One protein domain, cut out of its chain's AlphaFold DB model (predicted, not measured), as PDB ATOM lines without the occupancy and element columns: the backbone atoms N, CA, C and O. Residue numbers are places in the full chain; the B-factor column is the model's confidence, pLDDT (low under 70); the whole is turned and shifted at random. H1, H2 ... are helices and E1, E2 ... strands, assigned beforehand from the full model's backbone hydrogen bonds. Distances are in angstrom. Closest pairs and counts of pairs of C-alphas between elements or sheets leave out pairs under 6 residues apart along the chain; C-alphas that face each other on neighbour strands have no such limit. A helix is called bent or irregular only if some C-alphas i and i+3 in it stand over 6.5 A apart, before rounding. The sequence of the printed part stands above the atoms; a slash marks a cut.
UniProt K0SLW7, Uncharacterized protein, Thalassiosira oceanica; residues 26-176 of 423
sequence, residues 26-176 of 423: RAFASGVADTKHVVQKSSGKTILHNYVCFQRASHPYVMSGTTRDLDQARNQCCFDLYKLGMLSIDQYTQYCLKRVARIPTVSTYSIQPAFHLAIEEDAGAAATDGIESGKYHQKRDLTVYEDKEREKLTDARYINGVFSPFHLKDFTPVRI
ATOM      1  N   ARG A  26     163.191 150.087 149.661       41.56
ATOM      2  CA  ARG A  26     163.958 149.455 150.737       41.56
ATOM      3  C   ARG A  26     165.359 149.241 150.211       41.56
ATOM      4  O   ARG A  26     165.815 148.112 150.082       41.56
ATOM      5  N   ALA A  27     166.064 150.324 149.932       38.81
ATOM      6  CA  ALA A  27     167.499 150.259 149.717       38.81
ATOM      7  C   ALA A  27     168.252 150.297 151.065       38.81
ATOM      8  O   ALA A  27     169.299 150.919 151.212       38.81
ATOM      9  N   PHE A  28     167.772 149.543 152.059       46.56
ATOM     10  CA  PHE A  28     168.662 149.062 153.110       46.56
ATOM     11  C   PHE A  28     169.609 148.072 152.420       46.56
ATOM     12  O   PHE A  28     169.145 147.114 151.803       46.56
ATOM     13  N   ALA A  29     170.925 148.251 152.521       50.53
ATOM     14  CA  ALA A  29     171.786 147.074 152.444       50.53
ATOM     15  C   ALA A  29     171.481 146.261 153.712       50.53
ATOM     16  O   ALA A  29     172.137 146.455 154.725       50.53
ATOM     17  N   SER A  30     170.388 145.486 153.702       62.97
ATOM     18  CA  SER A  30     169.917 144.695 154.837       62.97
ATOM     19  C   SER A  30     170.734 143.423 154.863       62.97
ATOM     20  O   SER A  30     170.509 142.490 154.083       62.97
ATOM     21  N   GLY A  31     171.741 143.434 155.713       71.88
ATOM     22  CA  GLY A  31     172.547 142.269 155.964       71.88
ATOM     23  C   GLY A  31     172.678 142.046 157.450       71.88
ATOM     24  O   GLY A  31     172.857 143.003 158.202       71.88
ATOM     25  N   VAL A  32     172.611 140.790 157.861       80.44
ATOM     26  CA  VAL A  32     172.954 140.389 159.220       80.44
ATOM     27  C   VAL A  32     174.117 139.414 159.170       80.44
ATOM     28  O   VAL A  32     174.196 138.553 158.287       80.44
ATOM     29  N   ALA A  33     175.030 139.556 160.119       82.50
ATOM     30  CA  ALA A  33     176.065 138.571 160.373       82.50
ATOM     31  C   ALA A  33     175.921 138.054 161.799       82.50
ATOM     32  O   ALA A  33     175.812 138.848 162.726       82.50
ATOM     33  N   ASP A  34     175.939 136.736 161.953       82.19
ATOM     34  CA  ASP A  34     176.154 136.052 163.223       82.19
ATOM     35  C   ASP A  34     177.626 135.658 163.280       82.19
ATOM     36  O   ASP A  34     178.111 134.912 162.422       82.19
ATOM     37  N   THR A  35     178.343 136.183 164.264       79.50
ATOM     38  CA  THR A  35     179.710 135.764 164.559       79.50
ATOM     39  C   THR A  35     179.754 135.054 165.897       79.50
ATOM     40  O   THR A  35     179.373 135.611 166.925       79.50
ATOM     41  N   LYS A  36     180.236 133.813 165.879       81.12
ATOM     42  CA  LYS A  36     180.312 132.960 167.064       81.12
ATOM     43  C   LYS A  36     181.724 132.924 167.607       81.12
ATOM     44  O   LYS A  36     182.669 132.770 166.832       81.12
ATOM     45  N   HIS A  37     181.838 133.015 168.924       75.62
ATOM     46  CA  HIS A  37     183.087 132.880 169.658       75.62
ATOM     47  C   HIS A  37     182.882 131.975 170.874       75.62
ATOM     48  O   HIS A  37     181.931 132.165 171.630       75.62
ATOM     49  N   VAL A  38     183.751 130.984 171.069       77.31
ATOM     50  CA  VAL A  38     183.695 130.130 172.263       77.31
ATOM     51  C   VAL A  38     184.417 130.841 173.391       77.31
ATOM     52  O   VAL A  38     185.600 131.141 173.286       77.31
ATOM     53  N   VAL A  39     183.698 131.087 174.480       74.38
ATOM     54  CA  VAL A  39     184.235 131.696 175.694       74.38
ATOM     55  C   VAL A  39     184.320 130.625 176.769       74.38
ATOM     56  O   VAL A  39     183.332 129.956 177.085       74.38
ATOM     57  N   GLN A  40     185.508 130.460 177.342       74.62
ATOM     58  CA  GLN A  40     185.706 129.609 178.506       74.62
ATOM     59  C   GLN A  40     185.362 130.404 179.770       74.62
ATOM     60  O   GLN A  40     186.016 131.393 180.090       74.62
ATOM     61  N   LYS A  41     184.343 129.957 180.505       69.62
ATOM     62  CA  LYS A  41     183.960 130.491 181.817       69.62
ATOM     63  C   LYS A  41     184.269 129.473 182.914       69.62
ATOM     64  O   LYS A  41     184.525 128.296 182.643       69.62
ATOM     65  N   SER A  42     184.224 129.920 184.169       66.06
ATOM     66  CA  SER A  42     184.346 129.045 185.343       66.06
ATOM     67  C   SER A  42     183.224 128.001 185.419       66.06
ATOM     68  O   SER A  42     183.450 126.904 185.920       66.06
ATOM     69  N   SER A  43     182.040 128.321 184.887       65.50
ATOM     70  CA  SER A  43     180.859 127.452 184.840       65.50
ATOM     71  C   SER A  43     180.833 126.474 183.657       65.50
ATOM     72  O   SER A  43     179.975 125.597 183.621       65.50
ATOM     73  N   GLY A  44     181.750 126.601 182.691       73.94
ATOM     74  CA  GLY A  44     181.767 125.785 181.477       73.94
ATOM     75  C   GLY A  44     182.136 126.580 180.227       73.94
ATOM     76  O   GLY A  44     182.652 127.695 180.305       73.94
ATOM     77  N   LYS A  45     181.894 125.992 179.054       79.12
ATOM     78  CA  LYS A  45     182.038 126.684 177.768       79.12
ATOM     79  C   LYS A  45     180.702 127.303 177.378       79.12
ATOM     80  O   LYS A  45     179.675 126.635 177.423       79.12
ATOM     81  N   THR A  46     180.737 128.553 176.947       81.69
ATOM     82  CA  THR A  46     179.577 129.263 176.395       81.69
ATOM     83  C   THR A  46     179.901 129.726 174.986       81.69
ATOM     84  O   THR A  46     181.015 130.185 174.727       81.69
ATOM     85  N   ILE A  47     178.944 129.624 174.073       82.25
ATOM     86  CA  ILE A  47     179.036 130.216 172.743       82.25
ATOM     87  C   ILE A  47     178.473 131.629 172.836       82.25
ATOM     88  O   ILE A  47     177.297 131.832 173.127       82.25
ATOM     89  N   LEU A  48     179.324 132.615 172.587       84.31
ATOM     90  CA  LEU A  48     178.917 134.002 172.454       84.31
ATOM     91  C   LEU A  48     178.587 134.279 170.989       84.31
ATOM     92  O   LEU A  48     179.472 134.282 170.127       84.31
ATOM     93  N   HIS A  49     177.314 134.540 170.727       86.44
ATOM     94  CA  HIS A  49     176.822 135.045 169.458       86.44
ATOM     95  C   HIS A  49     176.888 136.566 169.447       86.44
ATOM     96  O   HIS A  49     176.353 137.233 170.333       86.44
ATOM     97  N   ASN A  50     177.515 137.116 168.415       87.62
ATOM     98  CA  ASN A  50     177.508 138.538 168.122       87.62
ATOM     99  C   ASN A  50     176.797 138.745 166.790       87.62
ATOM    100  O   ASN A  50     177.364 138.489 165.722       87.62
ATOM    101  N   TYR A  51     175.558 139.215 166.872       89.75
ATOM    102  CA  TYR A  51     174.770 139.602 165.718       89.75
ATOM    103  C   TYR A  51     175.042 141.060 165.380       89.75
ATOM    104  O   TYR A  51     174.909 141.939 166.233       89.75
ATOM    105  N   VAL A  52     175.396 141.327 164.128       89.75
ATOM    106  CA  VAL A  52     175.586 142.686 163.625       89.75
ATOM    107  C   VAL A  52     174.706 142.898 162.406       89.75
ATOM    108  O   VAL A  52     174.805 142.168 161.419       89.75
ATOM    109  N   CYS A  53     173.842 143.908 162.485       89.12
ATOM    110  CA  CYS A  53     173.077 144.395 161.346       89.12
ATOM    111  C   CYS A  53     173.889 145.477 160.640       89.12
ATOM    112  O   CYS A  53     174.332 146.442 161.267       89.12
ATOM    113  N   PHE A  54     174.067 145.320 159.337       84.75
ATOM    114  CA  PHE A  54     174.805 146.247 158.492       84.75
ATOM    115  C   PHE A  54     173.849 147.139 157.703       84.75
ATOM    116  O   PHE A  54     172.690 146.792 157.481       84.75
ATOM    117  N   GLN A  55     174.344 148.304 157.298       81.00
ATOM    118  CA  GLN A  55     173.621 149.270 156.479       81.00
ATOM    119  C   GLN A  55     174.555 149.933 155.467       81.00
ATOM    120  O   GLN A  55     175.767 149.986 155.663       81.00
ATOM    121  N   ARG A  56     173.998 150.518 154.406       74.62
ATOM    122  CA  ARG A  56     174.773 151.272 153.414       74.62
ATOM    123  C   ARG A  56     175.042 152.694 153.908       74.62
ATOM    124  O   ARG A  56     174.117 153.368 154.351       74.62
ATOM    125  N   ALA A  57     176.268 153.190 153.762       68.31
ATOM    126  CA  ALA A  57     176.643 154.540 154.198       68.31
ATOM    127  C   ALA A  57     175.922 155.665 153.433       68.31
ATOM    128  O   ALA A  57     175.722 156.745 153.973       68.31
ATOM    129  N   SER A  58     175.493 155.415 152.191       59.97
ATOM    130  CA  SER A  58     174.770 156.393 151.366       59.97
ATOM    131  C   SER A  58     173.262 156.459 151.651       59.97
ATOM    132  O   SER A  58     172.543 157.097 150.885       59.97
ATOM    133  N   HIS A  59     172.759 155.760 152.676       58.59
ATOM    134  CA  HIS A  59     171.336 155.758 153.017       58.59
ATOM    135  C   HIS A  59     171.008 156.735 154.164       58.59
ATOM    136  O   HIS A  59     171.617 156.653 155.229       58.59
ATOM    137  N   PRO A  60     170.039 157.654 153.973       44.88
ATOM    138  CA  PRO A  60     169.863 158.839 154.820       44.88
ATOM    139  C   PRO A  60     169.124 158.611 156.149       44.88
ATOM    140  O   PRO A  60     169.056 159.542 156.949       44.88
ATOM    141  N   TYR A  61     168.599 157.412 156.436       48.69
ATOM    142  CA  TYR A  61     167.764 157.172 157.630       48.69
ATOM    143  C   TYR A  61     168.477 157.417 158.970       48.69
ATOM    144  O   TYR A  61     167.826 157.672 159.975       48.69
ATOM    145  N   VAL A  62     169.812 157.388 158.997       46.53
ATOM    146  CA  VAL A  62     170.593 157.710 160.206       46.53
ATOM    147  C   VAL A  62     171.069 159.170 160.217       46.53
ATOM    148  O   VAL A  62     171.441 159.684 161.269       46.53
ATOM    149  N   MET A  63     170.999 159.872 159.079       45.12
ATOM    150  CA  MET A  63     171.357 161.291 158.985       45.12
ATOM    151  C   MET A  63     170.171 162.237 159.214       45.12
ATOM    152  O   MET A  63     170.402 163.389 159.570       45.12
ATOM    153  N   SER A  64     168.918 161.775 159.074       45.94
ATOM    154  CA  SER A  64     167.724 162.587 159.392       45.94
ATOM    155  C   SER A  64     167.488 162.754 160.900       45.94
ATOM    156  O   SER A  64     166.763 163.660 161.305       45.94
ATOM    157  N   GLY A  65     168.091 161.900 161.739       52.88
ATOM    158  CA  GLY A  65     168.101 162.039 163.198       52.88
ATOM    159  C   GLY A  65     166.737 161.923 163.889       52.88
ATOM    160  O   GLY A  65     166.655 162.190 165.087       52.88
ATOM    161  N   THR A  66     165.664 161.539 163.189       60.41
ATOM    162  CA  THR A  66     164.359 161.385 163.842       60.41
ATOM    163  C   THR A  66     164.306 160.068 164.619       60.41
ATOM    164  O   THR A  66     164.733 159.016 164.141       60.41
ATOM    165  N   THR A  67     163.774 160.107 165.841       66.31
ATOM    166  CA  THR A  67     163.634 158.927 166.715       66.31
ATOM    167  C   THR A  67     162.830 157.804 166.057       66.31
ATOM    168  O   THR A  67     163.156 156.630 166.206       66.31
ATOM    169  N   ARG A  68     161.829 158.168 165.246       70.94
ATOM    170  CA  ARG A  68     160.955 157.233 164.529       70.94
ATOM    171  C   ARG A  68     161.695 156.397 163.477       70.94
ATOM    172  O   ARG A  68     161.434 155.200 163.375       70.94
ATOM    173  N   ASP A  69     162.608 157.011 162.726       73.69
ATOM    174  CA  ASP A  69     163.396 156.325 161.692       73.69
ATOM    175  C   ASP A  69     164.360 155.302 162.320       73.69
ATOM    176  O   ASP A  69     164.524 154.186 161.818       73.69
ATOM    177  N   LEU A  70     164.946 155.656 163.468       76.31
ATOM    178  CA  LEU A  70     165.838 154.782 164.232       76.31
ATOM    179  C   LEU A  70     165.098 153.589 164.843       76.31
ATOM    180  O   LEU A  70     165.572 152.459 164.725       76.31
ATOM    181  N   ASP A  71     163.927 153.812 165.444       82.44
ATOM    182  CA  ASP A  71     163.096 152.731 165.987       82.44
ATOM    183  C   ASP A  71     162.654 151.756 164.888       82.44
ATOM    184  O   ASP A  71     162.659 150.540 165.088       82.44
ATOM    185  N   GLN A  72     162.314 152.267 163.701       83.38
ATOM    186  CA  GLN A  72     161.971 151.428 162.559       83.38
ATOM    187  C   GLN A  72     163.164 150.580 162.099       83.38
ATOM    188  O   GLN A  72     163.003 149.377 161.885       83.38
ATOM    189  N   ALA A  73     164.356 151.173 161.984       82.50
ATOM    190  CA  ALA A  73     165.572 150.453 161.607       82.50
ATOM    191  C   ALA A  73     165.955 149.382 162.645       82.50
ATOM    192  O   ALA A  73     166.306 148.258 162.278       82.50
ATOM    193  N   ARG A  74     165.804 149.695 163.938       86.75
ATOM    194  CA  ARG A  74     166.005 148.752 165.043       86.75
ATOM    195  C   ARG A  74     165.052 147.561 164.949       86.75
ATOM    196  O   ARG A  74     165.482 146.409 164.995       86.75
ATOM    197  N   ASN A  75     163.758 147.836 164.793       89.19
ATOM    198  CA  ASN A  75     162.730 146.802 164.693       89.19
ATOM    199  C   ASN A  75     162.955 145.918 163.463       89.19
ATOM    200  O   ASN A  75     162.798 144.702 163.549       89.19
ATOM    201  N   GLN A  76     163.370 146.520 162.345       86.38
ATOM    202  CA  GLN A  76     163.705 145.796 161.124       86.38
ATOM    203  C   GLN A  76     164.899 144.857 161.336       86.38
ATOM    204  O   GLN A  76     164.790 143.682 161.008       86.38
ATOM    205  N   CYS A  77     165.984 145.329 161.961       88.75
ATOM    206  CA  CYS A  77     167.143 144.500 162.308       88.75
ATOM    207  C   CYS A  77     166.738 143.267 163.140       88.75
ATOM    208  O   CYS A  77     167.047 142.135 162.770       88.75
ATOM    209  N   CYS A  78     165.970 143.460 164.217       91.19
ATOM    210  CA  CYS A  78     165.491 142.351 165.046       91.19
ATOM    211  C   CYS A  78     164.566 141.390 164.289       91.19
ATOM    212  O   CYS A  78     164.654 140.172 164.458       91.19
ATOM    213  N   PHE A  79     163.678 141.925 163.453       88.69
ATOM    214  CA  PHE A  79     162.779 141.120 162.634       88.69
ATOM    215  C   PHE A  79     163.542 140.286 161.600       88.69
ATOM    216  O   PHE A  79     163.199 139.122 161.399       88.69
ATOM    217  N   ASP A  80     164.584 140.841 160.983       85.25
ATOM    218  CA  ASP A  80     165.426 140.130 160.022       85.25
ATOM    219  C   ASP A  80     166.183 138.985 160.702       85.25
ATOM    220  O   ASP A  80     166.136 137.853 160.220       85.25
ATOM    221  N   LEU A  81     166.778 139.226 161.876       87.25
ATOM    222  CA  LEU A  81     167.414 138.173 162.679       87.25
ATOM    223  C   LEU A  81     166.439 137.022 163.004       87.25
ATOM    224  O   LEU A  81     166.782 135.849 162.850       87.25
ATOM    225  N   TYR A  82     165.201 137.342 163.387       88.56
ATOM    226  CA  TYR A  82     164.150 136.344 163.616       88.56
ATOM    227  C   TYR A  82     163.769 135.582 162.341       88.56
ATOM    228  O   TYR A  82     163.749 134.351 162.324       88.56
ATOM    229  N   LYS A  83     163.479 136.297 161.247       84.19
ATOM    230  CA  LYS A  83     163.052 135.690 159.976       84.19
ATOM    231  C   LYS A  83     164.100 134.766 159.376       84.19
ATOM    232  O   LYS A  83     163.737 133.816 158.686       84.19
ATOM    233  N   LEU A  84     165.370 135.026 159.658       80.94
ATOM    234  CA  LEU A  84     166.501 134.215 159.222       80.94
ATOM    235  C   LEU A  84     166.798 133.030 160.153       80.94
ATOM    236  O   LEU A  84     167.755 132.291 159.917       80.94
ATOM    237  N   GLY A  85     165.985 132.839 161.197       81.94
ATOM    238  CA  GLY A  85     166.150 131.770 162.178       81.94
ATOM    239  C   GLY A  85     167.404 131.930 163.035       81.94
ATOM    240  O   GLY A  85     167.900 130.941 163.563       81.94
ATOM    241  N   MET A  86     167.950 133.148 163.133       83.75
ATOM    242  CA  MET A  86     169.065 133.455 164.033       83.75
ATOM    243  C   MET A  86     168.585 133.685 165.467       83.75
ATOM    244  O   MET A  86     169.350 133.461 166.394       83.75
ATOM    245  N   LEU A  87     167.324 134.100 165.634       86.62
ATOM    246  CA  LEU A  87     166.664 134.267 166.926       86.62
ATOM    247  C   LEU A  87     165.390 133.424 166.995       86.62
ATOM    248  O   LEU A  87     164.654 133.307 166.010       86.62
ATOM    249  N   SER A  88     165.080 132.910 168.184       89.00
ATOM    250  CA  SER A  88     163.746 132.408 168.509       89.00
ATOM    251  C   SER A  88     162.730 133.556 168.601       89.00
ATOM    252  O   SER A  88     163.090 134.734 168.692       89.00
ATOM    253  N   ILE A  89     161.433 133.231 168.596       88.44
ATOM    254  CA  ILE A  89     160.375 134.242 168.755       88.44
ATOM    255  C   ILE A  89     160.477 134.978 170.104       88.44
ATOM    256  O   ILE A  89     160.251 136.190 170.170       88.44
ATOM    257  N   ASP A  90     160.882 134.272 171.160       89.06
ATOM    258  CA  ASP A  90     161.049 134.842 172.497       89.06
ATOM    259  C   ASP A  90     162.275 135.756 172.549       89.06
ATOM    260  O   ASP A  90     162.182 136.889 173.022       89.06
ATOM    261  N   GLN A  91     163.403 135.328 171.970       89.81
ATOM    262  CA  GLN A  91     164.600 136.166 171.849       89.81
ATOM    263  C   GLN A  91     164.322 137.429 171.024       89.81
ATOM    264  O   GLN A  91     164.775 138.514 171.378       89.81
ATOM    265  N   TYR A  92     163.538 137.326 169.952       88.62
ATOM    266  CA  TYR A  92     163.120 138.482 169.161       88.62
ATOM    267  C   TYR A  92     162.273 139.473 169.973       88.62
ATOM    268  O   TYR A  92     162.617 140.653 170.059       88.62
ATOM    269  N   THR A  93     161.175 139.001 170.569       86.50
ATOM    270  CA  THR A  93     160.175 139.877 171.201       86.50
ATOM    271  C   THR A  93     160.598 140.399 172.571       86.50
ATOM    272  O   THR A  93     160.331 141.558 172.890       86.50
ATOM    273  N   GLN A  94     161.251 139.570 173.388       85.31
ATOM    274  CA  GLN A  94     161.569 139.915 174.775       85.31
ATOM    275  C   GLN A  94     162.969 140.488 174.951       85.31
ATOM    276  O   GLN A  94     163.160 141.286 175.869       85.31
ATOM    277  N   TYR A  95     163.912 140.109 174.086       86.81
ATOM    278  CA  TYR A  95     165.319 140.467 174.240       86.81
ATOM    279  C   TYR A  95     165.778 141.466 173.174       86.81
ATOM    280  O   TYR A  95     166.071 142.612 173.505       86.81
ATOM    281  N   CYS A  96     165.758 141.096 171.889       91.44
ATOM    282  CA  CYS A  96     166.325 141.911 170.809       91.44
ATOM    283  C   CYS A  96     165.736 143.323 170.767       91.44
ATOM    284  O   CYS A  96     166.480 144.297 170.841       91.44
ATOM    285  N   LEU A  97     164.405 143.451 170.726       89.75
ATOM    286  CA  LEU A  97     163.746 144.761 170.620       89.75
ATOM    287  C   LEU A  97     164.054 145.701 171.795       89.75
ATOM    288  O   LEU A  97     163.986 146.917 171.628       89.75
ATOM    289  N   LYS A  98     164.394 145.149 172.966       88.06
ATOM    290  CA  LYS A  98     164.727 145.923 174.168       88.06
ATOM    291  C   LYS A  98     166.224 146.202 174.296       88.06
ATOM    292  O   LYS A  98     166.595 147.186 174.927       88.06
ATOM    293  N   ARG A  99     167.073 145.329 173.744       89.00
ATOM    294  CA  ARG A  99     168.500 145.264 174.092       89.00
ATOM    295  C   ARG A  99     169.465 145.433 172.929       89.00
ATOM    296  O   ARG A  99     170.654 145.577 173.168       89.00
ATOM    297  N   VAL A 100     169.002 145.435 171.683       90.81
ATOM    298  CA  VAL A 100     169.898 145.687 170.551       90.81
ATOM    299  C   VAL A 100     170.525 147.087 170.668       90.81
ATOM    300  O   VAL A 100     169.837 148.094 170.851       90.81
ATOM    301  N   ALA A 101     171.850 147.125 170.583       89.69
ATOM    302  CA  ALA A 101     172.667 148.318 170.699       89.69
ATOM    303  C   ALA A 101     172.770 149.039 169.360       89.69
ATOM    304  O   ALA A 101     172.975 148.401 168.324       89.69
ATOM    305  N   ARG A 102     172.720 150.372 169.372       89.44
ATOM    306  CA  ARG A 102     173.116 151.171 168.209       89.44
ATOM    307  C   ARG A 102     174.636 151.287 168.155       89.44
ATOM    308  O   ARG A 102     175.285 151.556 169.161       89.44
ATOM    309  N   ILE A 103     175.192 151.140 166.960       89.44
ATOM    310  CA  ILE A 103     176.621 151.316 166.712       89.44
ATOM    311  C   ILE A 103     176.872 152.764 166.258       89.44
ATOM    312  O   ILE A 103     176.153 153.263 165.382       89.44
ATOM    313  N   PRO A 104     177.873 153.461 166.829       86.50
ATOM    314  CA  PRO A 104     178.275 154.781 166.366       86.50
ATOM    315  C   PRO A 104     178.614 154.781 164.875       86.50
ATOM    316  O   PRO A 104     179.356 153.935 164.379       86.50
ATOM    317  N   THR A 105     178.060 155.745 164.142       81.25
ATOM    318  CA  THR A 105     178.309 155.863 162.704       81.25
ATOM    319  C   THR A 105     179.690 156.466 162.467       81.25
ATOM    320  O   THR A 105     179.937 157.611 162.834       81.25
ATOM    321  N   VAL A 106     180.577 155.702 161.828       77.00
ATOM    322  CA  VAL A 106     181.948 156.113 161.495       77.00
ATOM    323  C   VAL A 106     182.155 155.992 159.981       77.00
ATOM    324  O   VAL A 106     182.059 154.917 159.390       77.00
ATOM    325  N   SER A 107     182.379 157.123 159.311       63.84
ATOM    326  CA  SER A 107     182.344 157.238 157.848       63.84
ATOM    327  C   SER A 107     183.575 156.617 157.176       63.84
ATOM    328  O   SER A 107     184.514 157.323 156.812       63.84
ATOM    329  N   THR A 108     183.586 155.294 157.009       64.00
ATOM    330  CA  THR A 108     184.773 154.592 156.474       64.00
ATOM    331  C   THR A 108     184.472 153.534 155.409       64.00
ATOM    332  O   THR A 108     185.321 153.271 154.558       64.00
ATOM    333  N   TYR A 109     183.266 152.963 155.386       70.50
ATOM    334  CA  TYR A 109     182.914 151.840 154.511       70.50
ATOM    335  C   TYR A 109     181.591 152.094 153.783       70.50
ATOM    336  O   TYR A 109     180.732 152.818 154.278       70.50
ATOM    337  N   SER A 110     181.411 151.501 152.598       71.69
ATOM    338  CA  SER A 110     180.160 151.588 151.826       71.69
ATOM    339  C   SER A 110     179.035 150.846 152.533       71.69
ATOM    340  O   SER A 110     177.882 151.264 152.447       71.69
ATOM    341  N   ILE A 111     179.391 149.778 153.247       77.12
ATOM    342  CA  ILE A 111     178.551 149.021 154.162       77.12
ATOM    343  C   ILE A 111     179.181 149.118 155.546       77.12
ATOM    344  O   ILE A 111     180.344 148.772 155.730       77.12
ATOM    345  N   GLN A 112     178.415 149.601 156.511       81.06
ATOM    346  CA  GLN A 112     178.863 149.865 157.869       81.06
ATOM    347  C   GLN A 112     177.954 149.153 158.872       81.06
ATOM    348  O   GLN A 112     176.759 148.989 158.604       81.06
ATOM    349  N   PRO A 113     178.489 148.721 160.019       87.81
ATOM    350  CA  PRO A 113     177.676 148.131 161.066       87.81
ATOM    351  C   PRO A 113     176.773 149.218 161.680       87.81
ATOM    352  O   PRO A 113     177.184 150.366 161.849       87.81
ATOM    353  N   ALA A 114     175.518 148.873 161.955       88.06
ATOM    354  CA  ALA A 114     174.482 149.800 162.417       88.06
ATOM    355  C   ALA A 114     173.942 149.428 163.798       88.06
ATOM    356  O   ALA A 114     173.741 150.299 164.643       88.06
ATOM    357  N   PHE A 115     173.728 148.133 164.021       91.06
ATOM    358  CA  PHE A 115     173.216 147.604 165.275       91.06
ATOM    359  C   PHE A 115     173.983 146.350 165.684       91.06
ATOM    360  O   PHE A 115     174.385 145.572 164.818       91.06
ATOM    361  N   HIS A 116     174.166 146.157 166.987       92.00
ATOM    362  CA  HIS A 116     174.848 145.006 167.579       92.00
ATOM    363  C   HIS A 116     173.973 144.365 168.654       92.00
ATOM    364  O   HIS A 116     173.328 145.054 169.440       92.00
ATOM    365  N   LEU A 117     173.949 143.039 168.689       91.19
ATOM    366  CA  LEU A 117     173.306 142.259 169.735       91.19
ATOM    367  C   LEU A 117     174.240 141.122 170.137       91.19
ATOM    368  O   LEU A 117     174.665 140.342 169.286       91.19
ATOM    369  N   ALA A 118     174.516 141.010 171.431       89.00
ATOM    370  CA  ALA A 118     175.254 139.893 172.002       89.00
ATOM    371  C   ALA A 118     174.294 138.954 172.749       89.00
ATOM    372  O   ALA A 118     173.483 139.413 173.560       89.00
ATOM    373  N   ILE A 119     174.380 137.652 172.464       87.12
ATOM    374  CA  ILE A 119     173.628 136.591 173.148       87.12
ATOM    375  C   ILE A 119     174.596 135.473 173.516       87.12
ATOM    376  O   ILE A 119     175.414 135.059 172.697       87.12
ATOM    377  N   GLU A 120     174.498 134.979 174.742       83.88
ATOM    378  CA  GLU A 120     175.241 133.804 175.186       83.88
ATOM    379  C   GLU A 120     174.342 132.565 175.134       83.88
ATOM    380  O   GLU A 120     173.183 132.609 175.546       83.88
ATOM    381  N   GLU A 121     174.887 131.468 174.622       83.00
ATOM    382  CA  GLU A 121     174.263 130.147 174.591       83.00
ATOM    383  C   GLU A 121     175.197 129.138 175.273       83.00
ATOM    384  O   GLU A 121     176.421 129.195 175.110       83.00
ATOM    385  N   ASP A 122     174.644 128.200 176.042       77.94
ATOM    386  CA  ASP A 122     175.439 127.132 176.643       77.94
ATOM    387  C   ASP A 122     176.029 126.241 175.547       77.94
ATOM    388  O   ASP A 122     175.313 125.690 174.705       77.94
ATOM    389  N   ALA A 123     177.353 126.066 175.556       69.38
ATOM    390  CA  ALA A 123     177.999 125.168 174.614       69.38
ATOM    391  C   ALA A 123     177.713 123.727 175.061       69.38
ATOM    392  O   ALA A 123     178.451 123.149 175.860       69.38
ATOM    393  N   GLY A 124     176.614 123.140 174.581       63.72
ATOM    394  CA  GLY A 124     176.337 121.721 174.792       63.72
ATOM    395  C   GLY A 124     177.536 120.854 174.371       63.72
ATOM    396  O   GLY A 124     178.316 121.241 173.501       63.72
ATOM    397  N   ALA A 125     177.678 119.657 174.951       52.59
ATOM    398  CA  ALA A 125     178.864 118.801 174.790       52.59
ATOM    399  C   ALA A 125     179.233 118.431 173.331       52.59
ATOM    400  O   ALA A 125     180.359 118.015 173.085       52.59
ATOM    401  N   ALA A 126     178.310 118.592 172.373       50.41
ATOM    402  CA  ALA A 126     178.501 118.314 170.944       50.41
ATOM    403  C   ALA A 126     178.585 119.577 170.053       50.41
ATOM    404  O   ALA A 126     178.771 119.463 168.845       50.41
ATOM    405  N   ALA A 127     178.418 120.785 170.609       55.62
ATOM    406  CA  ALA A 127     178.256 122.022 169.832       55.62
ATOM    407  C   ALA A 127     179.581 122.719 169.459       55.62
ATOM    408  O   ALA A 127     179.577 123.664 168.672       55.62
ATOM    409  N   THR A 128     180.713 122.273 170.013       57.94
ATOM    410  CA  THR A 128     182.034 122.893 169.794       57.94
ATOM    411  C   THR A 128     182.865 122.240 168.692       57.94
ATOM    412  O   THR A 128     183.953 122.735 168.396       57.94
ATOM    413  N   ASP A 129     182.393 121.147 168.086       49.50
ATOM    414  CA  ASP A 129     183.127 120.461 167.020       49.50
ATOM    415  C   ASP A 129     183.245 121.376 165.788       49.50
ATOM    416  O   ASP A 129     182.303 121.563 165.020       49.50
ATOM    417  N   GLY A 130     184.424 121.982 165.623       57.50
ATOM    418  CA  GLY A 130     184.774 122.835 164.483       57.50
ATOM    419  C   GLY A 130     184.864 124.340 164.762       57.50
ATOM    420  O   GLY A 130     185.210 125.074 163.835       57.50
ATOM    421  N   ILE A 131     184.601 124.804 165.992       64.50
ATOM    422  CA  ILE A 131     184.840 126.201 166.398       64.50
ATOM    423  C   ILE A 131     186.135 126.272 167.213       64.50
ATOM    424  O   ILE A 131     186.204 125.766 168.334       64.50
ATOM    425  N   GLU A 132     187.175 126.886 166.646       64.69
ATOM    426  CA  GLU A 132     188.450 127.085 167.343       64.69
ATOM    427  C   GLU A 132     188.328 128.227 168.366       64.69
ATOM    428  O   GLU A 132     187.793 129.293 168.059       64.69
ATOM    429  N   SER A 133     188.845 128.017 169.583       63.44
ATOM    430  CA  SER A 133     188.932 129.073 170.605       63.44
ATOM    431  C   SER A 133     189.733 130.261 170.070       63.44
ATOM    432  O   SER A 133     190.757 130.062 169.410       63.44
ATOM    433  N   GLY A 134     189.287 131.488 170.347       60.16
ATOM    434  CA  GLY A 134     189.975 132.699 169.904       60.16
ATOM    435  C   GLY A 134     189.780 133.053 168.425       60.16
ATOM    436  O   GLY A 134     190.499 133.900 167.915       60.16
ATOM    437  N   LYS A 135     188.851 132.427 167.687       66.69
ATOM    438  CA  LYS A 135     188.501 132.838 166.312       66.69
ATOM    439  C   LYS A 135     186.998 133.027 166.164       66.69
ATOM    440  O   LYS A 135     186.220 132.240 166.698       66.69
ATOM    441  N   TYR A 136     186.584 134.036 165.389       70.25
ATOM    442  CA  TYR A 136     185.177 134.164 165.024       70.25
ATOM    443  C   TYR A 136     184.856 133.315 163.799       70.25
ATOM    444  O   TYR A 136     185.553 133.331 162.778       70.25
ATOM    445  N   HIS A 137     183.733 132.615 163.899       72.06
ATOM    446  CA  HIS A 137     183.093 131.960 162.770       72.06
ATOM    447  C   HIS A 137     181.901 132.798 162.348       72.06
ATOM    448  O   HIS A 137     181.028 133.071 163.169       72.06
ATOM    449  N   GLN A 138     181.869 133.213 161.083       74.62
ATOM    450  CA  GLN A 138     180.815 134.081 160.572       74.62
ATOM    451  C   GLN A 138     179.821 133.291 159.720       74.62
ATOM    452  O   GLN A 138     180.204 132.580 158.789       74.62
ATOM    453  N   LYS A 139     178.536 133.472 160.018       75.94
ATOM    454  CA  LYS A 139     177.409 133.156 159.142       75.94
ATOM    455  C   LYS A 139     176.774 134.475 158.724       75.94
ATOM    456  O   LYS A 139     176.493 135.318 159.570       75.94
ATOM    457  N   ARG A 140     176.540 134.662 157.427       73.81
ATOM    458  CA  ARG A 140     176.012 135.922 156.891       73.81
ATOM    459  C   ARG A 140     174.831 135.685 155.964       73.81
ATOM    460  O   ARG A 140     174.858 134.760 155.153       73.81
ATOM    461  N   ASP A 141     173.821 136.535 156.091       73.81
ATOM    462  CA  ASP A 141     172.796 136.733 155.069       73.81
ATOM    463  C   ASP A 141     172.811 138.218 154.712       73.81
ATOM    464  O   ASP A 141     172.348 139.060 155.485       73.81
ATOM    465  N   LEU A 142     173.445 138.539 153.585       70.88
ATOM    466  CA  LEU A 142     173.581 139.903 153.093       70.88
ATOM    467  C   LEU A 142     172.790 140.045 151.803       70.88
ATOM    468  O   LEU A 142     172.991 139.288 150.855       70.88
ATOM    469  N   THR A 143     171.936 141.062 151.741       67.12
ATOM    470  CA  THR A 143     171.432 141.571 150.468       67.12
ATOM    471  C   THR A 143     172.265 142.783 150.074       67.12
ATOM    472  O   THR A 143     172.144 143.848 150.684       67.12
ATOM    473  N   VAL A 144     173.111 142.623 149.058       62.06
ATOM    474  CA  VAL A 144     173.928 143.706 148.503       62.06
ATOM    475  C   VAL A 144     173.339 144.140 147.168       62.06
ATOM    476  O   VAL A 144     172.792 143.334 146.418       62.06
ATOM    477  N   TYR A 145     173.411 145.440 146.902       57.25
ATOM    478  CA  TYR A 145     172.973 146.034 145.647       57.25
ATOM    479  C   TYR A 145     174.190 146.661 144.958       57.25
ATOM    480  O   TYR A 145     174.537 147.818 145.241       57.25
ATOM    481  N   GLU A 146     174.860 145.879 144.111       55.50
ATOM    482  CA  GLU A 146     175.943 146.340 143.233       55.50
ATOM    483  C   GLU A 146     175.378 146.511 141.820       55.50
ATOM    484  O   GLU A 146     174.667 145.649 141.323       55.50
ATOM    485  N   ASP A 147     175.601 147.672 141.197       48.19
ATOM    486  CA  ASP A 147     175.278 147.924 139.783       48.19
ATOM    487  C   ASP A 147     173.842 147.583 139.323       48.19
ATOM    488  O   ASP A 147     173.607 147.207 138.179       48.19
ATOM    489  N   LYS A 148     172.854 147.822 140.198       47.00
ATOM    490  CA  LYS A 148     171.420 147.505 140.010       47.00
ATOM    491  C   LYS A 148     171.068 146.014 140.066       47.00
ATOM    492  O   LYS A 148     169.909 145.659 139.853       47.00
ATOM    493  N   GLU A 149     172.020 145.162 140.419       40.88
ATOM    494  CA  GLU A 149     171.807 143.743 140.655       40.88
ATOM    495  C   GLU A 149     171.741 143.459 142.158       40.88
ATOM    496  O   GLU A 149     172.499 143.995 142.970       40.88
ATOM    497  N   ARG A 150     170.765 142.632 142.543       53.91
ATOM    498  CA  ARG A 150     170.584 142.188 143.923       53.91
ATOM    499  C   ARG A 150     171.358 140.892 144.109       53.91
ATOM    500  O   ARG A 150     170.882 139.840 143.689       53.91
ATOM    501  N   GLU A 151     172.492 140.950 144.791       48.47
ATOM    502  CA  GLU A 151     173.207 139.745 145.193       48.47
ATOM    503  C   GLU A 151     172.800 139.364 146.618       48.47
ATOM    504  O   GLU A 151     172.933 140.147 147.564       48.47
ATOM    505  N   LYS A 152     172.244 138.156 146.773       57.25
ATOM    506  CA  LYS A 152     171.979 137.567 148.085       57.25
ATOM    507  C   LYS A 152     173.139 136.643 148.436       57.25
ATOM    508  O   LYS A 152     173.206 135.516 147.953       57.25
ATOM    509  N   LEU A 153     174.029 137.113 149.302       59.25
ATOM    510  CA  LEU A 153     175.104 136.298 149.849       59.25
ATOM    511  C   LEU A 153     174.577 135.586 151.090       59.25
ATOM    512  O   LEU A 153     174.505 136.166 152.173       59.25
ATOM    513  N   THR A 154     174.197 134.323 150.927       58.25
ATOM    514  CA  THR A 154     173.894 133.431 152.048       58.25
ATOM    515  C   THR A 154     175.003 132.398 152.139       58.25
ATOM    516  O   THR A 154     174.963 131.380 151.446       58.25
ATOM    517  N   ASP A 155     175.997 132.652 152.991       59.72
ATOM    518  CA  ASP A 155     176.988 131.623 153.295       59.72
ATOM    519  C   ASP A 155     176.485 130.798 154.478       59.72
ATOM    520  O   ASP A 155     176.587 131.183 155.644       59.72
ATOM    521  N   ALA A 156     175.825 129.685 154.152       49.84
ATOM    522  CA  ALA A 156     175.402 128.695 155.134       49.84
ATOM    523  C   ALA A 156     176.569 127.800 155.586       49.84
ATOM    524  O   ALA A 156     176.393 127.006 156.513       49.84
ATOM    525  N   ARG A 157     177.747 127.905 154.948       54.06
ATOM    526  CA  ARG A 157     178.972 127.257 155.412       54.06
ATOM    527  C   ARG A 157     179.731 128.258 156.268       54.06
ATOM    528  O   ARG A 157     179.922 129.405 155.887       54.06
ATOM    529  N   TYR A 158     180.134 127.817 157.454       58.62
ATOM    530  CA  TYR A 158     180.901 128.638 158.378       58.62
ATOM    531  C   TYR A 158     182.140 129.196 157.676       58.62
ATOM    532  O   TYR A 158     183.022 128.447 157.248       58.62
ATOM    533  N   ILE A 159     182.195 130.520 157.550       63.31
ATOM    534  CA  ILE A 159     183.395 131.202 157.097       63.31
ATOM    535  C   ILE A 159     184.347 131.223 158.290       63.31
ATOM    536  O   ILE A 159     184.174 132.009 159.225       63.31
ATOM    537  N   ASN A 160     185.338 130.336 158.265       62.59
ATOM    538  CA  ASN A 160     186.371 130.283 159.292       62.59
ATOM    539  C   ASN A 160     187.331 131.471 159.133       62.59
ATOM    540  O   ASN A 160     187.777 131.765 158.020       62.59
ATOM    541  N   GLY A 161     187.681 132.115 160.250       59.91
ATOM    542  CA  GLY A 161     188.741 133.127 160.289       59.91
ATOM    543  C   GLY A 161     188.277 134.559 160.036       59.91
ATOM    544  O   GLY A 161     189.026 135.334 159.451       59.91
ATOM    545  N   VAL A 162     187.067 134.927 160.464       66.75
ATOM    546  CA  VAL A 162     186.744 136.351 160.612       66.75
ATOM    547  C   VAL A 162     187.353 136.840 161.927       66.75
ATOM    548  O   VAL A 162     187.317 136.143 162.938       66.75
ATOM    549  N   PHE A 163     187.962 138.023 161.912       68.06
ATOM    550  CA  PHE A 163     188.718 138.539 163.060       68.06
ATOM    551  C   PHE A 163     187.873 139.416 163.997       68.06
ATOM    552  O   PHE A 163     188.318 139.741 165.094       68.06
ATOM    553  N   SER A 164     186.652 139.786 163.586       78.12
ATOM    554  CA  SER A 164     185.770 140.688 164.331       78.12
ATOM    555  C   SER A 164     184.288 140.562 163.932       78.12
ATOM    556  O   SER A 164     183.997 140.384 162.746       78.12
ATOM    557  N   PRO A 165     183.341 140.759 164.872       79.12
ATOM    558  CA  PRO A 165     181.908 140.873 164.578       79.12
ATOM    559  C   PRO A 165     181.540 142.063 163.676       79.12
ATOM    560  O   PRO A 165     180.533 142.018 162.973       79.12
ATOM    561  N   PHE A 166     182.344 143.131 163.668       85.69
ATOM    562  CA  PHE A 166     182.034 144.387 162.967       85.69
ATOM    563  C   PHE A 166     182.552 144.448 161.530       85.69
ATOM    564  O   PHE A 166     182.312 145.436 160.834       85.69
ATOM    565  N   HIS A 167     183.253 143.409 161.078       80.19
ATOM    566  CA  HIS A 167     183.760 143.306 159.716       80.19
ATOM    567  C   HIS A 167     183.055 142.185 158.967       80.19
ATOM    568  O   HIS A 167     182.854 141.082 159.477       80.19
ATOM    569  N   LEU A 168     182.712 142.460 157.715       76.56
ATOM    570  CA  LEU A 168     182.250 141.435 156.793       76.56
ATOM    571  C   LEU A 168     183.439 140.978 155.954       76.56
ATOM    572  O   LEU A 168     184.133 141.804 155.360       76.56
ATOM    573  N   LYS A 169     183.662 139.663 155.879       73.19
ATOM    574  CA  LYS A 169     184.693 139.109 154.992       73.19
ATOM    575  C   LYS A 169     184.453 139.571 153.551       73.19
ATOM    576  O   LYS A 169     183.308 139.629 153.117       73.19
ATOM    577  N   ASP A 170     185.509 139.889 152.811       68.62
ATOM    578  CA  ASP A 170     185.462 140.355 151.413       68.62
ATOM    579  C   ASP A 170     184.868 141.766 151.201       68.62
ATOM    580  O   ASP A 170     184.985 142.316 150.106       68.62
ATOM    581  N   PHE A 171     184.319 142.419 152.235       68.69
ATOM    582  CA  PHE A 171     183.898 143.821 152.152       68.69
ATOM    583  C   PHE A 171     185.063 144.728 152.536       68.69
ATOM    584  O   PHE A 171     185.400 144.907 153.707       68.69
ATOM    585  N   THR A 172     185.700 145.296 151.517       60.41
ATOM    586  CA  THR A 172     186.824 146.219 151.684       60.41
ATOM    587  C   THR A 172     186.341 147.669 151.853       60.41
ATOM    588  O   THR A 172     185.238 148.012 151.416       60.41
ATOM    589  N   PRO A 173     187.132 148.542 152.511       62.03
ATOM    590  CA  PRO A 173     186.793 149.958 152.629       62.03
ATOM    591  C   PRO A 173     186.617 150.615 151.258       62.03
ATOM    592  O   PRO A 173     187.257 150.220 150.280       62.03
ATOM    593  N   VAL A 174     185.768 151.649 151.191       58.94
ATOM    594  CA  VAL A 174     185.543 152.430 149.961       58.94
ATOM    595  C   VAL A 174     186.889 152.896 149.439       58.94
ATOM    596  O   VAL A 174     187.550 153.638 150.152       58.94
ATOM    597  N   ARG A 175     187.268 152.446 148.228       53.22
ATOM    598  CA  ARG A 175     188.559 152.657 147.537       53.22
ATOM    599  C   ARG A 175     189.331 153.886 148.030       53.22
ATOM    600  O   ARG A 175     189.357 154.928 147.372       53.22
ATOM    601  N   ILE A 176     190.028 153.745 149.153       58.81
ATOM    602  CA  ILE A 176     191.070 154.681 149.534       58.81
ATOM    603  C   ILE A 176     192.206 154.344 148.575       58.81
ATOM    604  O   ILE A 176     192.607 153.185 148.478       58.81
TER     605      ILE A 176
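AT A GLANCE: This is residues 26 to 176 of the 423 residues of an uncharacterized protein of Thalassiosira oceanica (UniProt K0SLW7). One twisted sheet of five strands makes a wall, with a hairpin of two helices, H1 and H2, packed on one face towards the E3 edge, H1 crossing the strands. The last stretch, residues 163 to 176, folds back on the other side of the sheet. The 151 printed residues include E1 E2 H1 H2 E3 E4 E5 along the chain, class mixed; the sheet's order is E3 E2 E1 E4 E5, antiparallel. It is compact, with a radius of gyration of the C-alphas of 15.8 A and spans of 46 by 34 by 24 A.

IN THESE COORDINATES: Find C-alpha 31 at (172.547, 142.269, 155.964); from there E1, residues 31 to 41, runs 30.6 A. E2, residues 44 to 56, covers 38.5 A. H1, residues 67 to 83, begins at (163.634, 158.927, 166.715) and covers 24.2 A; H2 is residues 89 to 99. E3, residues 111 to 122, bends by 64 degrees at 114; E4, residues 136 to 146, by 64 degrees at 143. E5, residues 149 to 162, bends by 91 degrees at 158 and ends at (186.744, 136.351, 160.612).

HOW THE PARTS SIT: Look across hairpin E1 and E2 for N 35 and O 50, 2.9 A; E3 and E2 show N 49 and O 119, 2.8 A. E1 and E4 show N 34 and O 139, 2.8 A; hairpin E4 and E5 shows N 144 and O 151, 2.9 A. H1 is on the sheet, over E3, E2 and E1, at a height of 9.7 A, and runs across the strands, at 70 degrees to E1 on the local plane. H1 and H2, a helical hairpin, touch at the C-alphas of Cys 78 and Cys 96, 5.8 A, opposite ways at a shallow tilt of 32 degrees, only just short of steep. With both on one face, sheet and helices form two layers. H2 is only just irregular: C-alphas 94 and 97 are 6.7 A apart. In H1 every O i to N i+4 pair is within hydrogen-bond range, in H2 4 of 7.

THE WHOLE: The C-alphas farthest apart, of Ser 42 and Lys 148, are 50.6 A apart. The printed part has no cut; the links H2 to E3 and E3 to E4 are long. Mean pLDDT of the printed part is 72.4, with residues 123 to 135 and 143 to 163 among those under 70.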